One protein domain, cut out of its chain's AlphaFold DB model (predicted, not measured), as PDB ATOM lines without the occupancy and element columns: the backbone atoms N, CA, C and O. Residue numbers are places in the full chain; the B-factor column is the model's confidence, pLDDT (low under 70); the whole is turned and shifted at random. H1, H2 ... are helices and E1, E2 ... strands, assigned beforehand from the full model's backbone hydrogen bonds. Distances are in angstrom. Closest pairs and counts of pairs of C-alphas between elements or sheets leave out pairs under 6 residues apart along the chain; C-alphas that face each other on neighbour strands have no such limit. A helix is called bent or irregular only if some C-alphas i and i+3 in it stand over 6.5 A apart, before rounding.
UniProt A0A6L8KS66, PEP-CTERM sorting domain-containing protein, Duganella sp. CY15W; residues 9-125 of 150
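What this domain is: This is residues 9 to 125 of the 150 residues of the protein "PEP-CTERM sorting domain-containing protein" of Duganella sp. CY15W (UniProt A0A6L8KS66). A single sheet of six strands is twisted and bent into an open trough rather than a closed barrel, with the hairpin of E1 and E2 folded over at one edge. The long loop of residues 43 to 61 is tied to E2 by a short pairing, residues 85 to 90 stick out at the turn from E5 to E6, and after the short H1 the last residues, 115 to 125, run back past the open side of the trough. The printed part has 117 residues with six named strands followed by one named helix, E1 E2 E3 E4 E5 E6 H1; the strands lie in that order across the sheet, neighbours antiparallel, and the class is mostly strand. The whole is compact, with a radius of gyration of the C-alphas of 14.5 A, and spans 44 by 35 by 29 A.

How they stand to each other: The strands form a meander, each the antiparallel neighbour of the one before: E1, residues 9 to 17, E2, residues 20 to 31, E3, residues 34 to 42, E4, residues 62 to 69, E5, residues 74 to 82, and E6, residues 93 to 100. E1 and E6 are the edge strands. E1 and E2 form a hairpin at 173 degrees between directions, with N 11 and O 28 at 2.9 A. E1 bends by 72 degrees at residue 14 and E2 by 97 degrees at residue 23. Residues 20 to 21 of E2 also pair, antiparallel, with residues 54 to 55. The pairing is staggered: E2 pairs with E1 over its residues 20 to 30 and with E3 over its residues 30 to 31, where N 31 and O 34 are 2.9 A apart. E3 bends by 79 degrees at residue 37; N 40 of E3 and O 66 of E4 are within hydrogen-bond range at 2.8 A. N 65 and O 77 of E4 and E5 are 2.7 A apart. E5 and E6 stand at 178 degrees, with N 78 and O 97 at 2.8 A. E1 and E6 are apart. H1, residues 111 to 114, is not on the sheet; it is too short for an O i to N i+4 pair, and its one O i to N i+3 pair is within range.

Where its parts are: E1 begins at C-alpha 9 (25.648, 14.550, -43.134) and measures 21.7 A. E2 measures 22.7 A, E3 21.0 A, E4 22.6 A, E5 25.9 A and E6 22.1 A, ending at C-alpha 100 (38.127, 7.641, -37.307). H1, 5.3 A long, ends at C-alpha 114 (29.518, 17.884, -21.906).

The domain as a whole: The C-alphas of Asp 71 and Thr 87 are the two farthest apart, at 44.0 A. The printed part has no cut. The link from E3 to E4, 19 residues, is long. Mean pLDDT of the printed part is 72.7, with residues 45 to 49 and 82 to 118 under 70.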
ATOM      1  N   THR A   9      26.742  14.480 -42.163       87.81
ATOM      2  CA  THR A   9      25.648  14.550 -43.134       87.81
ATOM      3  C   THR A   9      25.421  13.165 -43.687       87.81
ATOM      4  O   THR A   9      26.368  12.522 -44.146       87.81
ATOM      5  N   ALA A  10      24.174  12.710 -43.655       88.56
ATOM      6  CA  ALA A  10      23.823  11.404 -44.164       88.56
ATOM      7  C   ALA A  10      22.453  11.413 -44.845       88.56
ATOM      8  O   ALA A  10      21.512  12.032 -44.351       88.56
ATOM      9  N   ASP A  11      22.347  10.679 -45.949       90.19
ATOM     10  CA  ASP A  11      21.069  10.360 -46.579       90.19
ATOM     11  C   ASP A  11      20.614   9.002 -46.074       90.19
ATOM     12  O   ASP A  11      21.417   8.070 -45.998       90.19
ATOM     13  N   PHE A  12      19.330   8.847 -45.781       90.06
ATOM     14  CA  PHE A  12      18.802   7.572 -45.321       90.06
ATOM     15  C   PHE A  12      17.353   7.356 -45.737       90.06
ATOM     16  O   PHE A  12      16.632   8.273 -46.123       90.06
ATOM     17  N   THR A  13      16.936   6.099 -45.668       91.44
ATOM     18  CA  THR A  13      15.535   5.685 -45.760       91.44
ATOM     19  C   THR A  13      15.102   5.054 -44.450       91.44
ATOM     20  O   THR A  13      15.944   4.548 -43.716       91.44
ATOM     21  N   GLY A  14      13.804   5.042 -44.177       91.06
ATOM     22  CA  GLY A  14      13.244   4.375 -43.007       91.06
ATOM     23  C   GLY A  14      11.723   4.443 -42.996       91.06
ATOM     24  O   GLY A  14      11.100   4.886 -43.963       91.06
ATOM     25  N   GLN A  15      11.127   4.001 -41.895       91.69
ATOM     26  CA  GLN A  15       9.695   4.073 -41.634       91.69
ATOM     27  C   GLN A  15       9.419   5.190 -40.631       91.69
ATOM     28  O   GLN A  15       9.843   5.119 -39.481       91.69
ATOM     29  N   SER A  16       8.710   6.232 -41.061       90.69
ATOM     30  CA  SER A  16       8.343   7.346 -40.186       90.69
ATOM     31  C   SER A  16       7.125   7.011 -39.322       90.69
ATOM     32  O   SER A  16       6.095   6.581 -39.847       90.69
ATOM     33  N   ASN A  17       7.203   7.305 -38.028       90.25
ATOM     34  CA  ASN A  17       6.093   7.286 -37.084       90.25
ATOM     35  C   ASN A  17       6.218   8.466 -36.104       90.25
ATOM     36  O   ASN A  17       6.894   8.382 -35.077       90.25
ATOM     37  N   GLY A  18       5.570   9.584 -36.435       90.31
ATOM     38  CA  GLY A  18       5.657  10.811 -35.642       90.31
ATOM     39  C   GLY A  18       7.067  11.405 -35.660       90.31
ATOM     40  O   GLY A  18       7.605  11.681 -36.727       90.31
ATOM     41  N   ASP A  19       7.649  11.599 -34.476       86.12
ATOM     42  CA  ASP A  19       9.009  12.134 -34.303       86.12
ATOM     43  C   ASP A  19      10.110  11.140 -34.711       86.12
ATOM     44  O   ASP A  19      11.255  11.530 -34.891       86.12
ATOM     45  N   ILE A  20       9.775   9.858 -34.855       89.31
ATOM     46  CA  ILE A  20      10.738   8.770 -35.025       89.31
ATOM     47  C   ILE A  20      10.748   8.275 -36.472       89.31
ATOM     48  O   ILE A  20       9.700   8.083 -37.087       89.31
ATOM     49  N   ILE A  21      11.939   7.998 -36.991       90.88
ATOM     50  CA  ILE A  21      12.181   7.206 -38.193       90.88
ATOM     51  C   ILE A  21      12.909   5.932 -37.763       90.88
ATOM     52  O   ILE A  21      14.061   5.985 -37.338       90.88
ATOM     53  N   SER A  22      12.227   4.789 -37.846       91.12
ATOM     54  CA  SER A  22      12.796   3.463 -37.572       91.12
ATOM     55  C   SER A  22      13.261   2.781 -38.856       91.12
ATOM     56  O   SER A  22      13.012   3.277 -39.954       91.12
ATOM     57  N   ASP A  23      13.913   1.621 -38.733       88.69
ATOM     58  CA  ASP A  23      14.436   0.870 -39.888       88.69
ATOM     59  C   ASP A  23      15.373   1.722 -40.753       88.69
ATOM     60  O   ASP A  23      15.333   1.673 -41.984       88.69
ATOM     61  N   VAL A  24      16.189   2.546 -40.091       88.56
ATOM     62  CA  VAL A  24      17.083   3.479 -40.769       88.56
ATOM     63  C   VAL A  24      18.126   2.708 -41.572       88.56
ATOM     64  O   VAL A  24      18.884   1.901 -41.034       88.56
ATOM     65  N   VAL A  25      18.182   2.995 -42.870       87.94
ATOM     66  CA  VAL A  25      19.203   2.503 -43.795       87.94
ATOM     67  C   VAL A  25      19.870   3.708 -44.438       87.94
ATOM     68  O   VAL A  25      19.253   4.402 -45.250       87.94
ATOM     69  N   PHE A  26      21.126   3.960 -44.079       87.56
ATOM     70  CA  PHE A  26      21.910   5.044 -44.661       87.56
ATOM     71  C   PHE A  26      22.379   4.687 -46.080       87.56
ATOM     72  O   PHE A  26      22.745   3.544 -46.359       87.56
ATOM     73  N   LYS A  27      22.336   5.675 -46.974       86.62
ATOM     74  CA  LYS A  27      22.722   5.606 -48.393       86.62
ATOM     75  C   LYS A  27      23.964   6.415 -48.716       86.62
ATOM     76  O   LYS A  27      24.704   6.006 -49.595       86.62
ATOM     77  N   ASN A  28      24.149   7.528 -48.017       87.12
ATOM     78  CA  ASN A  28      25.339   8.365 -48.041       87.12
ATOM     79  C   ASN A  28      25.657   8.720 -46.595       87.12
ATOM     80  O   ASN A  28      24.735   8.979 -45.823       87.12
ATOM     81  N   PHE A  29      26.932   8.754 -46.233       85.88
ATOM     82  CA  PHE A  29      27.373   9.189 -44.915       85.88
ATOM     83  C   PHE A  29      28.678   9.952 -45.078       85.88
ATOM     84  O   PHE A  29      29.613   9.480 -45.728       85.88
ATOM     85  N   THR A  30      28.733  11.140 -44.489       86.50
ATOM     86  CA  THR A  30      29.908  12.000 -44.523       86.50
ATOM     87  C   THR A  30      30.229  12.541 -43.139       86.50
ATOM     88  O   THR A  30      29.323  12.870 -42.375       86.50
ATOM     89  N   TYR A  31      31.519  12.644 -42.829       81.38
ATOM     90  CA  TYR A  31      32.039  13.210 -41.584       81.38
ATOM     91  C   TYR A  31      33.049  14.297 -41.910       81.38
ATOM     92  O   TYR A  31      34.078  14.018 -42.522       81.38
ATOM     93  N   ASN A  32      32.757  15.544 -41.546       83.38
ATOM     94  CA  ASN A  32      33.569  16.709 -41.906       83.38
ATOM     95  C   ASN A  32      33.911  16.751 -43.410       83.38
ATOM     96  O   ASN A  32      35.016  17.112 -43.804       83.38
ATOM     97  N   GLY A  33      32.959  16.335 -44.253       85.12
ATOM     98  CA  GLY A  33      33.116  16.252 -45.707       85.12
ATOM     99  C   GLY A  33      33.820  14.991 -46.226       85.12
ATOM    100  O   GLY A  33      33.812  14.764 -47.433       85.12
ATOM    101  N   MET A  34      34.381  14.145 -45.359       82.50
ATOM    102  CA  MET A  34      34.922  12.841 -45.750       82.50
ATOM    103  C   MET A  34      33.779  11.880 -46.063       82.50
ATOM    104  O   MET A  34      32.916  11.669 -45.215       82.50
ATOM    105  N   VAL A  35      33.780  11.302 -47.264       86.88
ATOM    106  CA  VAL A  35      32.786  10.315 -47.703       86.88
ATOM    107  C   VAL A  35      33.204   8.924 -47.247       86.88
ATOM    108  O   VAL A  35      34.358   8.524 -47.414       86.88
ATOM    109  N   PHE A  36      32.246   8.175 -46.717       81.81
ATOM    110  CA  PHE A  36      32.418   6.755 -46.441       81.81
ATOM    111  C   PHE A  36      31.753   5.929 -47.537       81.81
ATOM    112  O   PHE A  36      30.740   6.344 -48.082       81.81
ATOM    113  N   ASP A  37      32.341   4.793 -47.900       77.62
ATOM    114  CA  ASP A  37      31.842   3.948 -49.004       77.62
ATOM    115  C   ASP A  37      31.251   2.631 -48.486       77.62
ATOM    116  O   ASP A  37      30.447   1.961 -49.128       77.62
ATOM    117  N   THR A  38      31.611   2.268 -47.255       70.00
ATOM    118  CA  THR A  38      31.007   1.149 -46.543       70.00
ATOM    119  C   THR A  38      30.591   1.620 -45.167       70.00
ATOM    120  O   THR A  38      31.383   2.243 -44.463       70.00
ATOM    121  N   TRP A  39      29.359   1.311 -44.772       79.38
ATOM    122  CA  TRP A  39      28.907   1.441 -43.393       79.38
ATOM    123  C   TRP A  39      27.880   0.366 -43.061       79.38
ATOM    124  O   TRP A  39      27.162  -0.150 -43.917       79.38
ATOM    125  N   THR A  40      27.783   0.059 -41.780       83.38
ATOM    126  CA  THR A  40      26.730  -0.757 -41.192       83.38
ATOM    127  C   THR A  40      26.058   0.041 -40.104       83.38
ATOM    128  O   THR A  40      26.743   0.730 -39.352       83.38
ATOM    129  N   THR A  41      24.743  -0.095 -39.979       83.38
ATOM    130  CA  THR A  41      23.963   0.609 -38.963       83.38
ATOM    131  C   THR A  41      23.218  -0.385 -38.099       83.38
ATOM    132  O   THR A  41      22.584  -1.308 -38.604       83.38
ATOM    133  N   GLN A  42      23.304  -0.190 -36.792       84.19
ATOM    134  CA  GLN A  42      22.655  -1.011 -35.776       84.19
ATOM    135  C   GLN A  42      22.202  -0.103 -34.627       84.19
ATOM    136  O   GLN A  42      22.701   1.017 -34.535       84.19
ATOM    137  N   PRO A  43      21.265  -0.512 -33.762       80.69
ATOM    138  CA  PRO A  43      21.004   0.228 -32.524       80.69
ATOM    139  C   PRO A  43      22.282   0.317 -31.673       80.69
ATOM    140  O   PRO A  43      23.104  -0.603 -31.681       80.69
ATOM    141  N   PHE A  44      22.470   1.423 -30.952       71.50
ATOM    142  CA  PHE A  44      23.615   1.607 -30.060       71.50
ATOM    143  C   PHE A  44      23.516   0.678 -28.847       71.50
ATOM    144  O   PHE A  44      24.495   0.041 -28.455       71.50
ATOM    145  N   ILE A  45      22.312   0.527 -28.292       67.38
ATOM    146  CA  ILE A  45      22.043  -0.482 -27.270       67.38
ATOM    147  C   ILE A  45      21.825  -1.816 -27.989       67.38
ATOM    148  O   ILE A  45      20.848  -1.986 -28.714       67.38
ATOM    149  N   ALA A  46      22.736  -2.772 -27.779       56.44
ATOM    150  CA  ALA A  46      22.774  -4.094 -28.420       56.44
ATOM    151  C   ALA A  46      21.618  -5.042 -28.008       56.44
ATOM    152  O   ALA A  46      21.817  -6.235 -27.771       56.44
ATOM    153  N   GLY A  47      20.395  -4.523 -27.895       57.75
ATOM    154  CA  GLY A  47      19.188  -5.306 -27.707       57.75
ATOM    155  C   GLY A  47      18.857  -6.076 -28.980       57.75
ATOM    156  O   GLY A  47      18.671  -5.502 -30.053       57.75
ATOM    157  N   THR A  48      18.751  -7.397 -28.872       59.19
ATOM    158  CA  THR A  48      18.273  -8.239 -29.971       59.19
ATOM    159  C   THR A  48      16.872  -7.795 -30.397       59.19
ATOM    160  O   THR A  48      15.951  -7.808 -29.582       59.19
ATOM    161  N   GLY A  49      16.706  -7.427 -31.670       67.38
ATOM    162  CA  GLY A  49      15.417  -7.009 -32.237       67.38
ATOM    163  C   GLY A  49      15.111  -5.511 -32.136       67.38
ATOM    164  O   GLY A  49      14.063  -5.088 -32.623       67.38
ATOM    165  N   VAL A  50      16.008  -4.706 -31.557       79.62
ATOM    166  CA  VAL A  50      15.907  -3.243 -31.611       79.62
ATOM    167  C   VAL A  50      16.422  -2.769 -32.972       79.62
ATOM    168  O   VAL A  50      17.391  -3.303 -33.511       79.62
ATOM    169  N   LYS A  51      15.729  -1.804 -33.571       85.81
ATOM    170  CA  LYS A  51      16.073  -1.230 -34.877       85.81
ATOM    171  C   LYS A  51      16.733   0.129 -34.662       85.81
ATOM    172  O   LYS A  51      16.333   0.810 -33.722       85.81
ATOM    173  N   PRO A  52      17.686   0.541 -35.515       88.38
ATOM    174  CA  PRO A  52      18.250   1.877 -35.422       88.38
ATOM    175  C   PRO A  52      17.156   2.924 -35.646       88.38
ATOM    176  O   PRO A  52      16.298   2.757 -36.527       88.38
ATOM    177  N   VAL A  53      17.199   3.984 -34.845       88.56
ATOM    178  CA  VAL A  53      16.223   5.072 -34.877       88.56
ATOM    179  C   VAL A  53      16.917   6.417 -35.034       88.56
ATOM    180  O   VAL A  53      17.888   6.714 -34.345       88.56
ATOM    181  N   VAL A  54      16.359   7.246 -35.912       88.00
ATOM    182  CA  VAL A  54      16.634   8.683 -36.013       88.00
ATOM    183  C   VAL A  54      15.371   9.436 -35.611       88.00
ATOM    184  O   VAL A  54      14.285   9.059 -36.044       88.00
ATOM    185  N   SER A  55      15.479  10.506 -34.825       86.06
ATOM    186  CA  SER A  55      14.343  11.369 -34.499       86.06
ATOM    187  C   SER A  55      14.492  12.776 -35.069       86.06
ATOM    188  O   SER A  55      15.600  13.292 -35.192       86.06
ATOM    189  N   PHE A  56      13.382  13.421 -35.433       83.25
ATOM    190  CA  PHE A  56      13.407  14.805 -35.925       83.25
ATOM    191  C   PHE A  56      13.797  15.785 -34.814       83.25
ATOM    192  O   PHE A  56      14.495  16.764 -35.066       83.25
ATOM    193  N   SER A  57      13.376  15.499 -33.582       81.31
ATOM    194  CA  SER A  57      13.677  16.282 -32.384       81.31
ATOM    195  C   SER A  57      15.100  16.105 -31.842       81.31
ATOM    196  O   SER A  57      15.549  16.916 -31.039       81.31
ATOM    197  N   GLY A  58      15.788  15.027 -32.229       77.19
ATOM    198  CA  GLY A  58      17.062  14.602 -31.648       77.19
ATOM    199  C   GLY A  58      16.972  13.890 -30.286       77.19
ATOM    200  O   GLY A  58      17.997  13.418 -29.802       77.19
ATOM    201  N   TYR A  59      15.787  13.779 -29.667       77.81
ATOM    202  CA  TYR A  59      15.607  13.176 -28.333       77.81
ATOM    203  C   TYR A  59      15.383  11.658 -28.312       77.81
ATOM    204  O   TYR A  59      15.350  11.085 -27.224       77.81
ATOM    205  N   ASN A  60      15.228  11.007 -29.472       80.75
ATOM    206  CA  ASN A  60      15.046   9.551 -29.569       80.75
ATOM    207  C   ASN A  60      16.022   8.879 -30.555       80.75
ATOM    208  O   ASN A  60      15.732   7.801 -31.066       80.75
ATOM    209  N   ASN A  61      17.152   9.517 -30.860       81.12
ATOM    210  CA  ASN A  61      18.216   8.906 -31.648       81.12
ATOM    211  C   ASN A  61      18.796   7.691 -30.909       81.12
ATOM    212  O   ASN A  61      19.174   7.780 -29.742       81.12
ATOM    213  N   ASP A  62      18.896   6.564 -31.599       86.00
ATOM    214  CA  ASP A  62      19.574   5.365 -31.111       86.00
ATOM    215  C   ASP A  62      20.130   4.610 -32.312       86.00
ATOM    216  O   ASP A  62      19.464   3.763 -32.918       86.00
ATOM    217  N   PHE A  63      21.347   4.968 -32.713       85.69
ATOM    218  CA  PHE A  63      22.056   4.222 -33.733       85.69
ATOM    219  C   PHE A  63      23.570   4.312 -33.576       85.69
ATOM    220  O   PHE A  63      24.162   5.308 -33.168       85.69
ATOM    221  N   TYR A  64      24.206   3.228 -33.975       85.06
ATOM    222  CA  TYR A  64      25.628   3.074 -34.155       85.06
ATOM    223  C   TYR A  64      25.893   2.829 -35.633       85.06
ATOM    224  O   TYR A  64      25.200   2.041 -36.280       85.06
ATOM    225  N   THR A  65      26.917   3.486 -36.155       83.94
ATOM    226  CA  THR A  65      27.439   3.295 -37.497       83.94
ATOM    227  C   THR A  65      28.908   2.889 -37.436       83.94
ATOM    228  O   THR A  65      29.668   3.364 -36.598       83.94
ATOM    229  N   SER A  66      29.341   2.008 -38.325       85.00
ATOM    230  CA  SER A  66      30.759   1.676 -38.483       85.00
ATOM    231  C   SER A  66      31.066   1.349 -39.920       85.00
ATOM    232  O   SER A  66      30.220   0.764 -40.590       85.00
ATOM    233  N   GLY A  67      32.275   1.646 -40.376       83.75
ATOM    234  CA  GLY A  67      32.602   1.479 -41.780       83.75
ATOM    235  C   GLY A  67      34.035   1.836 -42.143       83.75
ATOM    236  O   GLY A  67      34.910   1.880 -41.274       83.75
ATOM    237  N   GLN A  68      34.267   2.077 -43.435       83.25
ATOM    238  CA  GLN A  68      35.548   2.532 -43.981       83.25
ATOM    239  C   GLN A  68      35.367   3.650 -45.017       83.25
ATOM    240  O   GLN A  68      34.374   3.674 -45.753       83.25
ATOM    241  N   ASN A  69      36.325   4.580 -45.058       81.81
ATOM    242  CA  ASN A  69      36.422   5.581 -46.124       81.81
ATOM    243  C   ASN A  69      37.057   4.976 -47.394       81.81
ATOM    244  O   ASN A  69      37.473   3.815 -47.408       81.81
ATOM    245  N   LEU A  70      37.135   5.776 -48.462       81.75
ATOM    246  CA  LEU A  70      37.744   5.372 -49.738       81.75
ATOM    247  C   LEU A  70      39.247   5.060 -49.630       81.75
ATOM    248  O   LEU A  70      39.770   4.293 -50.435       81.75
ATOM    249  N   ASP A  71      39.922   5.621 -48.628       84.00
ATOM    250  CA  ASP A  71      41.348   5.419 -48.360       84.00
ATOM    251  C   ASP A  71      41.619   4.180 -47.475       84.00
ATOM    252  O   ASP A  71      42.770   3.798 -47.260       84.00
ATOM    253  N   GLY A  72      40.564   3.506 -46.996       82.69
ATOM    254  CA  GLY A  72      40.635   2.312 -46.150       82.69
ATOM    255  C   GLY A  72      40.681   2.580 -44.642       82.69
ATOM    256  O   GLY A  72      40.784   1.632 -43.853       82.69
ATOM    257  N   ASP A  73      40.567   3.836 -44.206       81.12
ATOM    258  CA  ASP A  73      40.497   4.179 -42.789       81.12
ATOM    259  C   ASP A  73      39.168   3.728 -42.198       81.12
ATOM    260  O   ASP A  73      38.082   4.041 -42.694       81.12
ATOM    261  N   ARG A  74      39.257   2.999 -41.086       81.56
ATOM    262  CA  ARG A  74      38.089   2.535 -40.339       81.56
ATOM    263  C   ARG A  74      37.508   3.656 -39.502       81.56
ATOM    264  O   ARG A  74      38.252   4.385 -38.852       81.56
ATOM    265  N   PHE A  75      36.187   3.707 -39.427       77.19
ATOM    266  CA  PHE A  75      35.486   4.581 -38.504       77.19
ATOM    267  C   PHE A  75      34.382   3.842 -37.759       77.19
ATOM    268  O   PHE A  75      33.832   2.844 -38.227       77.19
ATOM    269  N   THR A  76      34.050   4.367 -36.591       78.00
ATOM    270  CA  THR A  76      32.917   3.954 -35.774       78.00
ATOM    271  C   THR A  76      32.309   5.200 -35.164       78.00
ATOM    272  O   THR A  76      33.041   6.040 -34.649       78.00
ATOM    273  N   GLY A  77      30.995   5.331 -35.201       75.31
ATOM    274  CA  GLY A  77      30.292   6.448 -34.601       75.31
ATOM    275  C   GLY A  77      28.997   6.003 -33.956       75.31
ATOM    276  O   GLY A  77      28.333   5.098 -34.445       75.31
ATOM    277  N   SER A  78      28.623   6.643 -32.866       76.81
ATOM    278  CA  SER A  78      27.351   6.438 -32.197       76.81
ATOM    279  C   SER A  78      26.648   7.759 -31.996       76.81
ATOM    280  O   SER A  78      27.257   8.743 -31.591       76.81
ATOM    281  N   PHE A  79      25.353   7.743 -32.264       77.19
ATOM    282  CA  PHE A  79      24.452   8.863 -32.097       77.19
ATOM    283  C   PHE A  79      23.325   8.368 -31.220       77.19
ATOM    284  O   PHE A  79      22.594   7.443 -31.583       77.19
ATOM    285  N   TYR A  80      23.222   8.959 -30.044       74.94
ATOM    286  CA  TYR A  80      22.305   8.468 -29.044       74.94
ATOM    287  C   TYR A  80      21.681   9.610 -28.264       74.94
ATOM    288  O   TYR A  80      22.275  10.660 -28.020       74.94
ATOM    289  N   SER A  81      20.460   9.360 -27.832       70.00
ATOM    290  CA  SER A  81      19.750  10.154 -26.853       70.00
ATOM    291  C   SER A  81      19.051   9.174 -25.925       70.00
ATOM    292  O   SER A  81      17.995   8.631 -26.249       70.00
ATOM    293  N   TYR A  82      19.661   8.904 -24.778       64.75
ATOM    294  CA  TYR A  82      19.028   8.096 -23.748       64.75
ATOM    295  C   TYR A  82      18.882   8.900 -22.465       64.75
ATOM    296  O   TYR A  82      19.718   9.727 -22.093       64.75
ATOM    297  N   THR A  83      17.786   8.622 -21.764       46.56
ATOM    298  CA  THR A  83      17.741   8.847 -20.324       46.56
ATOM    299  C   THR A  83      18.543   7.700 -19.738       46.56
ATOM    300  O   THR A  83      18.085   6.557 -19.780       46.56
ATOM    301  N   VAL A  84      19.766   7.956 -19.266       48.41
ATOM    302  CA  VAL A  84      20.395   6.971 -18.381       48.41
ATOM    303  C   VAL A  84      19.446   6.854 -17.203       48.41
ATOM    304  O   VAL A  84      18.939   7.886 -16.768       48.41
ATOM    305  N   ASP A  85      19.116   5.624 -16.808       45.34
ATOM    306  CA  ASP A  85      18.279   5.286 -15.652       45.34
ATOM    307  C   ASP A  85      18.192   6.455 -14.647       45.34
ATOM    308  O   ASP A  85      19.240   6.935 -14.227       45.34
ATOM    309  N   PRO A  86      17.006   6.942 -14.241       46.06
ATOM    310  CA  PRO A  86      16.905   8.079 -13.321       46.06
ATOM    311  C   PRO A  86      17.608   7.864 -11.963       46.06
ATOM    312  O   PRO A  86      17.731   8.810 -11.186       46.06
ATOM    313  N   THR A  87      18.056   6.643 -11.649       53.03
ATOM    314  CA  THR A  87      18.925   6.328 -10.503       53.03
ATOM    315  C   THR A  87      20.421   6.555 -10.764       53.03
ATOM    316  O   THR A  87      21.203   6.635  -9.815       53.03
ATOM    317  N   TRP A  88      20.835   6.693 -12.025       49.47
ATOM    318  CA  TRP A  88      22.152   7.175 -12.422       49.47
ATOM    319  C   TRP A  88      22.201   8.707 -12.316       49.47
ATOM    320  O   TRP A  88      21.288   9.394 -12.764       49.47
ATOM    321  N   PRO A  89      23.276   9.282 -11.751       54.19
ATOM    322  CA  PRO A  89      23.352  10.709 -11.429       54.19
ATOM    323  C   PRO A  89      23.523  11.627 -12.652       54.19
ATOM    324  O   PRO A  89      23.821  12.809 -12.484       54.19
ATOM    325  N   TYR A  90      23.367  11.108 -13.871       50.34
ATOM    326  CA  TYR A  90      23.607  11.847 -15.105       50.34
ATOM    327  C   TYR A  90      22.272  12.151 -15.800       50.34
ATOM    328  O   TYR A  90      21.477  11.233 -16.007       50.34
ATOM    329  N   PRO A  91      21.995  13.418 -16.157       52.38
ATOM    330  CA  PRO A  91      20.787  13.780 -16.889       52.38
ATOM    331  C   PRO A  91      20.752  13.111 -18.271       52.38
ATOM    332  O   PRO A  91      21.764  12.596 -18.757       52.38
ATOM    333  N   MET A  92      19.578  13.146 -18.919       52.53
ATOM    334  CA  MET A  92      19.420  12.774 -20.329       52.53
ATOM    335  C   MET A  92      20.596  13.309 -21.144       52.53
ATOM    336  O   MET A  92      20.818  14.518 -21.191       52.53
ATOM    337  N   THR A  93      21.352  12.402 -21.754       59.72
ATOM    338  CA  THR A  93      22.527  12.764 -22.539       59.72
ATOM    339  C   THR A  93      22.169  12.577 -24.002       59.72
ATOM    340  O   THR A  93      21.914  11.457 -24.446       59.72
ATOM    341  N   ILE A  94      22.113  13.686 -24.736       61.53
ATOM    342  CA  ILE A  94      22.211  13.661 -26.193       61.53
ATOM    343  C   ILE A  94      23.700  13.692 -26.504       61.53
ATOM    344  O   ILE A  94      24.403  14.595 -26.054       61.53
ATOM    345  N   GLY A  95      24.181  12.690 -27.228       64.44
ATOM    346  CA  GLY A  95      25.593  12.541 -27.527       64.44
ATOM    347  C   GLY A  95      25.832  12.062 -28.947       64.44
ATOM    348  O   GLY A  95      25.043  11.313 -29.529       64.44
ATOM    349  N   MET A  96      26.961  12.498 -29.487       67.19
ATOM    350  CA  MET A  96      27.570  11.929 -30.673       67.19
ATOM    351  C   MET A  96      29.013  11.591 -30.319       67.19
ATOM    352  O   MET A  96      29.779  12.462 -29.914       67.19
ATOM    353  N   GLU A  97      29.391  10.336 -30.507       68.12
ATOM    354  CA  GLU A  97      30.777   9.900 -30.398       68.12
ATOM    355  C   GLU A  97      31.208   9.408 -31.770       68.12
ATOM    356  O   GLU A  97      30.512   8.603 -32.384       68.12
ATOM    357  N   MET A  98      32.334   9.895 -32.284       63.75
ATOM    358  CA  MET A  98      32.873   9.439 -33.562       63.75
ATOM    359  C   MET A  98      34.374   9.221 -33.469       63.75
ATOM    360  O   MET A  98      35.130  10.081 -33.033       63.75
ATOM    361  N   TYR A  99      34.794   8.052 -33.927       67.06
ATOM    362  CA  TYR A  99      36.173   7.617 -34.006       67.06
ATOM    363  C   TYR A  99      36.509   7.313 -35.461       67.06
ATOM    364  O   TYR A  99      35.826   6.514 -36.098       67.06
ATOM    365  N   VAL A 100      37.572   7.923 -35.979       59.25
ATOM    366  CA  VAL A 100      38.127   7.641 -37.307       59.25
ATOM    367  C   VAL A 100      39.599   7.287 -37.113       59.25
ATOM    368  O   VAL A 100      40.343   8.032 -36.483       59.25
ATOM    369  N   SER A 101      40.038   6.142 -37.624       55.50
ATOM    370  CA  SER A 101      41.437   5.718 -37.543       55.50
ATOM    371  C   SER A 101      42.341   6.747 -38.228       55.50
ATOM    372  O   SER A 101      42.056   7.180 -39.336       55.50
ATOM    373  N   GLY A 102      43.429   7.155 -37.571       54.66
ATOM    374  CA  GLY A 102      44.387   8.127 -38.121       54.66
ATOM    375  C   GLY A 102      44.001   9.601 -37.940       54.66
ATOM    376  O   GLY A 102      44.879  10.461 -37.972       54.66
ATOM    377  N   VAL A 103      42.735   9.900 -37.640       55.62
ATOM    378  CA  VAL A 103      42.290  11.214 -37.161       55.62
ATOM    379  C   VAL A 103      42.187  11.099 -35.644       55.62
ATOM    380  O   VAL A 103      41.394  10.311 -35.139       55.62
ATOM    381  N   GLY A 104      43.043  11.803 -34.896       47.88
ATOM    382  CA  GLY A 104      43.060  11.698 -33.431       47.88
ATOM    383  C   GLY A 104      41.639  11.803 -32.851       47.88
ATOM    384  O   GLY A 104      40.878  12.651 -33.324       47.88
ATOM    385  N   PRO A 105      41.251  10.945 -31.886       45.44
ATOM    386  CA  PRO A 105      39.903  10.970 -31.338       45.44
ATOM    387  C   PRO A 105      39.651  12.343 -30.712       45.44
ATOM    388  O   PRO A 105      40.264  12.691 -29.704       45.44
ATOM    389  N   TYR A 106      38.766  13.129 -31.317       50.72
ATOM    390  CA  TYR A 106      38.044  14.143 -30.565       50.72
ATOM    391  C   TYR A 106      36.979  13.389 -29.761       50.72
ATOM    392  O   TYR A 106      36.458  12.394 -30.249       50.72
ATOM    393  N   TYR A 107      36.695  13.823 -28.537       47.75
ATOM    394  CA  TYR A 107      35.784  13.189 -27.569       47.75
ATOM    395  C   TYR A 107      36.427  12.079 -26.727       47.75
ATOM    396  O   TYR A 107      36.162  10.885 -26.843       47.75
ATOM    397  N   ARG A 108      37.270  12.519 -25.788       40.91
ATOM    398  CA  ARG A 108      37.406  11.835 -24.502       40.91
ATOM    399  C   ARG A 108      36.237  12.337 -23.655       40.91
ATOM    400  O   ARG A 108      36.068  13.543 -23.563       40.91
ATOM    401  N   GLN A 109      35.430  11.452 -23.070       43.81
ATOM    402  CA  GLN A 109      34.392  11.837 -22.108       43.81
ATOM    403  C   GLN A 109      35.046  12.480 -20.871       43.81
ATOM    404  O   GLN A 109      35.333  11.789 -19.893       43.81
ATOM    405  N   ASN A 110      35.314  13.784 -20.896       39.50
ATOM    406  CA  ASN A 110      35.411  14.557 -19.668       39.50
ATOM    407  C   ASN A 110      34.053  15.237 -19.431       39.50
ATOM    408  O   ASN A 110      33.438  15.711 -20.382       39.50
ATOM    409  N   PRO A 111      33.569  15.334 -18.182       42.62
ATOM    410  CA  PRO A 111      32.325  16.044 -17.856       42.62
ATOM    411  C   PRO A 111      32.306  17.521 -18.289       42.62
ATOM    412  O   PRO A 111      31.245  18.118 -18.401       42.62
ATOM    413  N   GLU A 112      33.480  18.107 -18.512       43.66
ATOM    414  CA  GLU A 112      33.700  19.467 -19.020       43.66
ATOM    415  C   GLU A 112      33.579  19.569 -20.555       43.66
ATOM    416  O   GLU A 112      33.317  20.651 -21.065       43.66
ATOM    417  N   ASP A 113      33.640  18.441 -21.272       44.69
ATOM    418  CA  ASP A 113      33.297  18.320 -22.697       44.69
ATOM    419  C   ASP A 113      31.789  18.024 -22.891       44.69
ATOM    420  O   ASP A 113      31.351  17.678 -23.982       44.69
ATOM    421  N   ALA A 114      30.966  18.115 -21.836       43.59
ATOM    422  CA  ALA A 114      29.518  17.884 -21.906       43.59
ATOM    423  C   ALA A 114      28.725  19.087 -22.460       43.59
ATOM    424  O   ALA A 114      27.520  18.972 -22.681       43.59
ATOM    425  N   GLU A 115      29.383  20.223 -22.721       45.91
ATOM    426  CA  GLU A 115      28.794  21.390 -23.398       45.91
ATOM    427  C   GLU A 115      28.957  21.323 -24.929       45.91
ATOM    428  O   GLU A 115      29.155  22.336 -25.598       45.91
ATOM    429  N   VAL A 116      28.852  20.134 -25.532       51.56
ATOM    430  CA  VAL A 116      28.776  20.048 -26.996       51.56
ATOM    431  C   VAL A 116      27.395  20.526 -27.444       51.56
ATOM    432  O   VAL A 116      26.376  19.866 -27.236       51.56
ATOM    433  N   ASN A 117      27.360  21.692 -28.088       56.84
ATOM    434  CA  ASN A 117      26.156  22.218 -28.727       56.84
ATOM    435  C   ASN A 117      25.869  21.443 -30.021       56.84
ATOM    436  O   ASN A 117      26.339  21.803 -31.101       56.84
ATOM    437  N   TYR A 118      25.075  20.378 -29.924       60.59
ATOM    438  CA  TYR A 118      24.597  19.644 -31.093       60.59
ATOM    439  C   TYR A 118      23.469  20.413 -31.786       60.59
ATOM    440  O   TYR A 118      22.444  20.721 -31.180       60.59
ATOM    441  N   THR A 119      23.633  20.691 -33.079       71.56
ATOM    442  CA  THR A 119      22.525  21.131 -33.937       71.56
ATOM    443  C   THR A 119      22.104  19.965 -34.812       71.56
ATOM    444  O   THR A 119      22.913  19.430 -35.568       71.56
ATOM    445  N   TRP A 120      20.841  19.567 -34.699       73.06
ATOM    446  CA  TRP A 120      20.274  18.444 -35.432       73.06
ATOM    447  C   TRP A 120      19.241  18.947 -36.436       73.06
ATOM    448  O   TRP A 120      18.357  19.730 -36.087       73.06
ATOM    449  N   GLN A 121      19.350  18.504 -37.685       81.31
ATOM    450  CA  GLN A 121      18.400  18.849 -38.731       81.31
ATOM    451  C   GLN A 121      18.091  17.612 -39.565       81.31
ATOM    452  O   GLN A 121      18.951  17.092 -40.270       81.31
ATOM    453  N   VAL A 122      16.836  17.173 -39.518       79.62
ATOM    454  CA  VAL A 122      16.320  16.112 -40.386       79.62
ATOM    455  C   VAL A 122      15.282  16.733 -41.302       79.62
ATOM    456  O   VAL A 122      14.324  17.357 -40.845       79.62
ATOM    457  N   THR A 123      15.476  16.579 -42.607       81.75
ATOM    458  CA  THR A 123      14.555  17.086 -43.622       81.75
ATOM    459  C   THR A 123      13.954  15.919 -44.392       81.75
ATOM    460  O   THR A 123      14.651  15.021 -44.857       81.75
ATOM    461  N   ALA A 124      12.629  15.917 -44.524       77.44
ATOM    462  CA  ALA A 124      11.961  14.992 -45.424       77.44
ATOM    463  C   ALA A 124      12.102  15.520 -46.855       77.44
ATOM    464  O   ALA A 124      11.707  16.653 -47.140       77.44
ATOM    465  N   VAL A 125      12.648  14.704 -47.756       79.75
ATOM    466  CA  VAL A 125      12.666  15.006 -49.192       79.75
ATOM    467  C   VAL A 125      11.340  14.519 -49.780       79.75
ATOM    468  O   VAL A 125      11.098  13.310 -49.769       79.75
TER     469      VAL A 125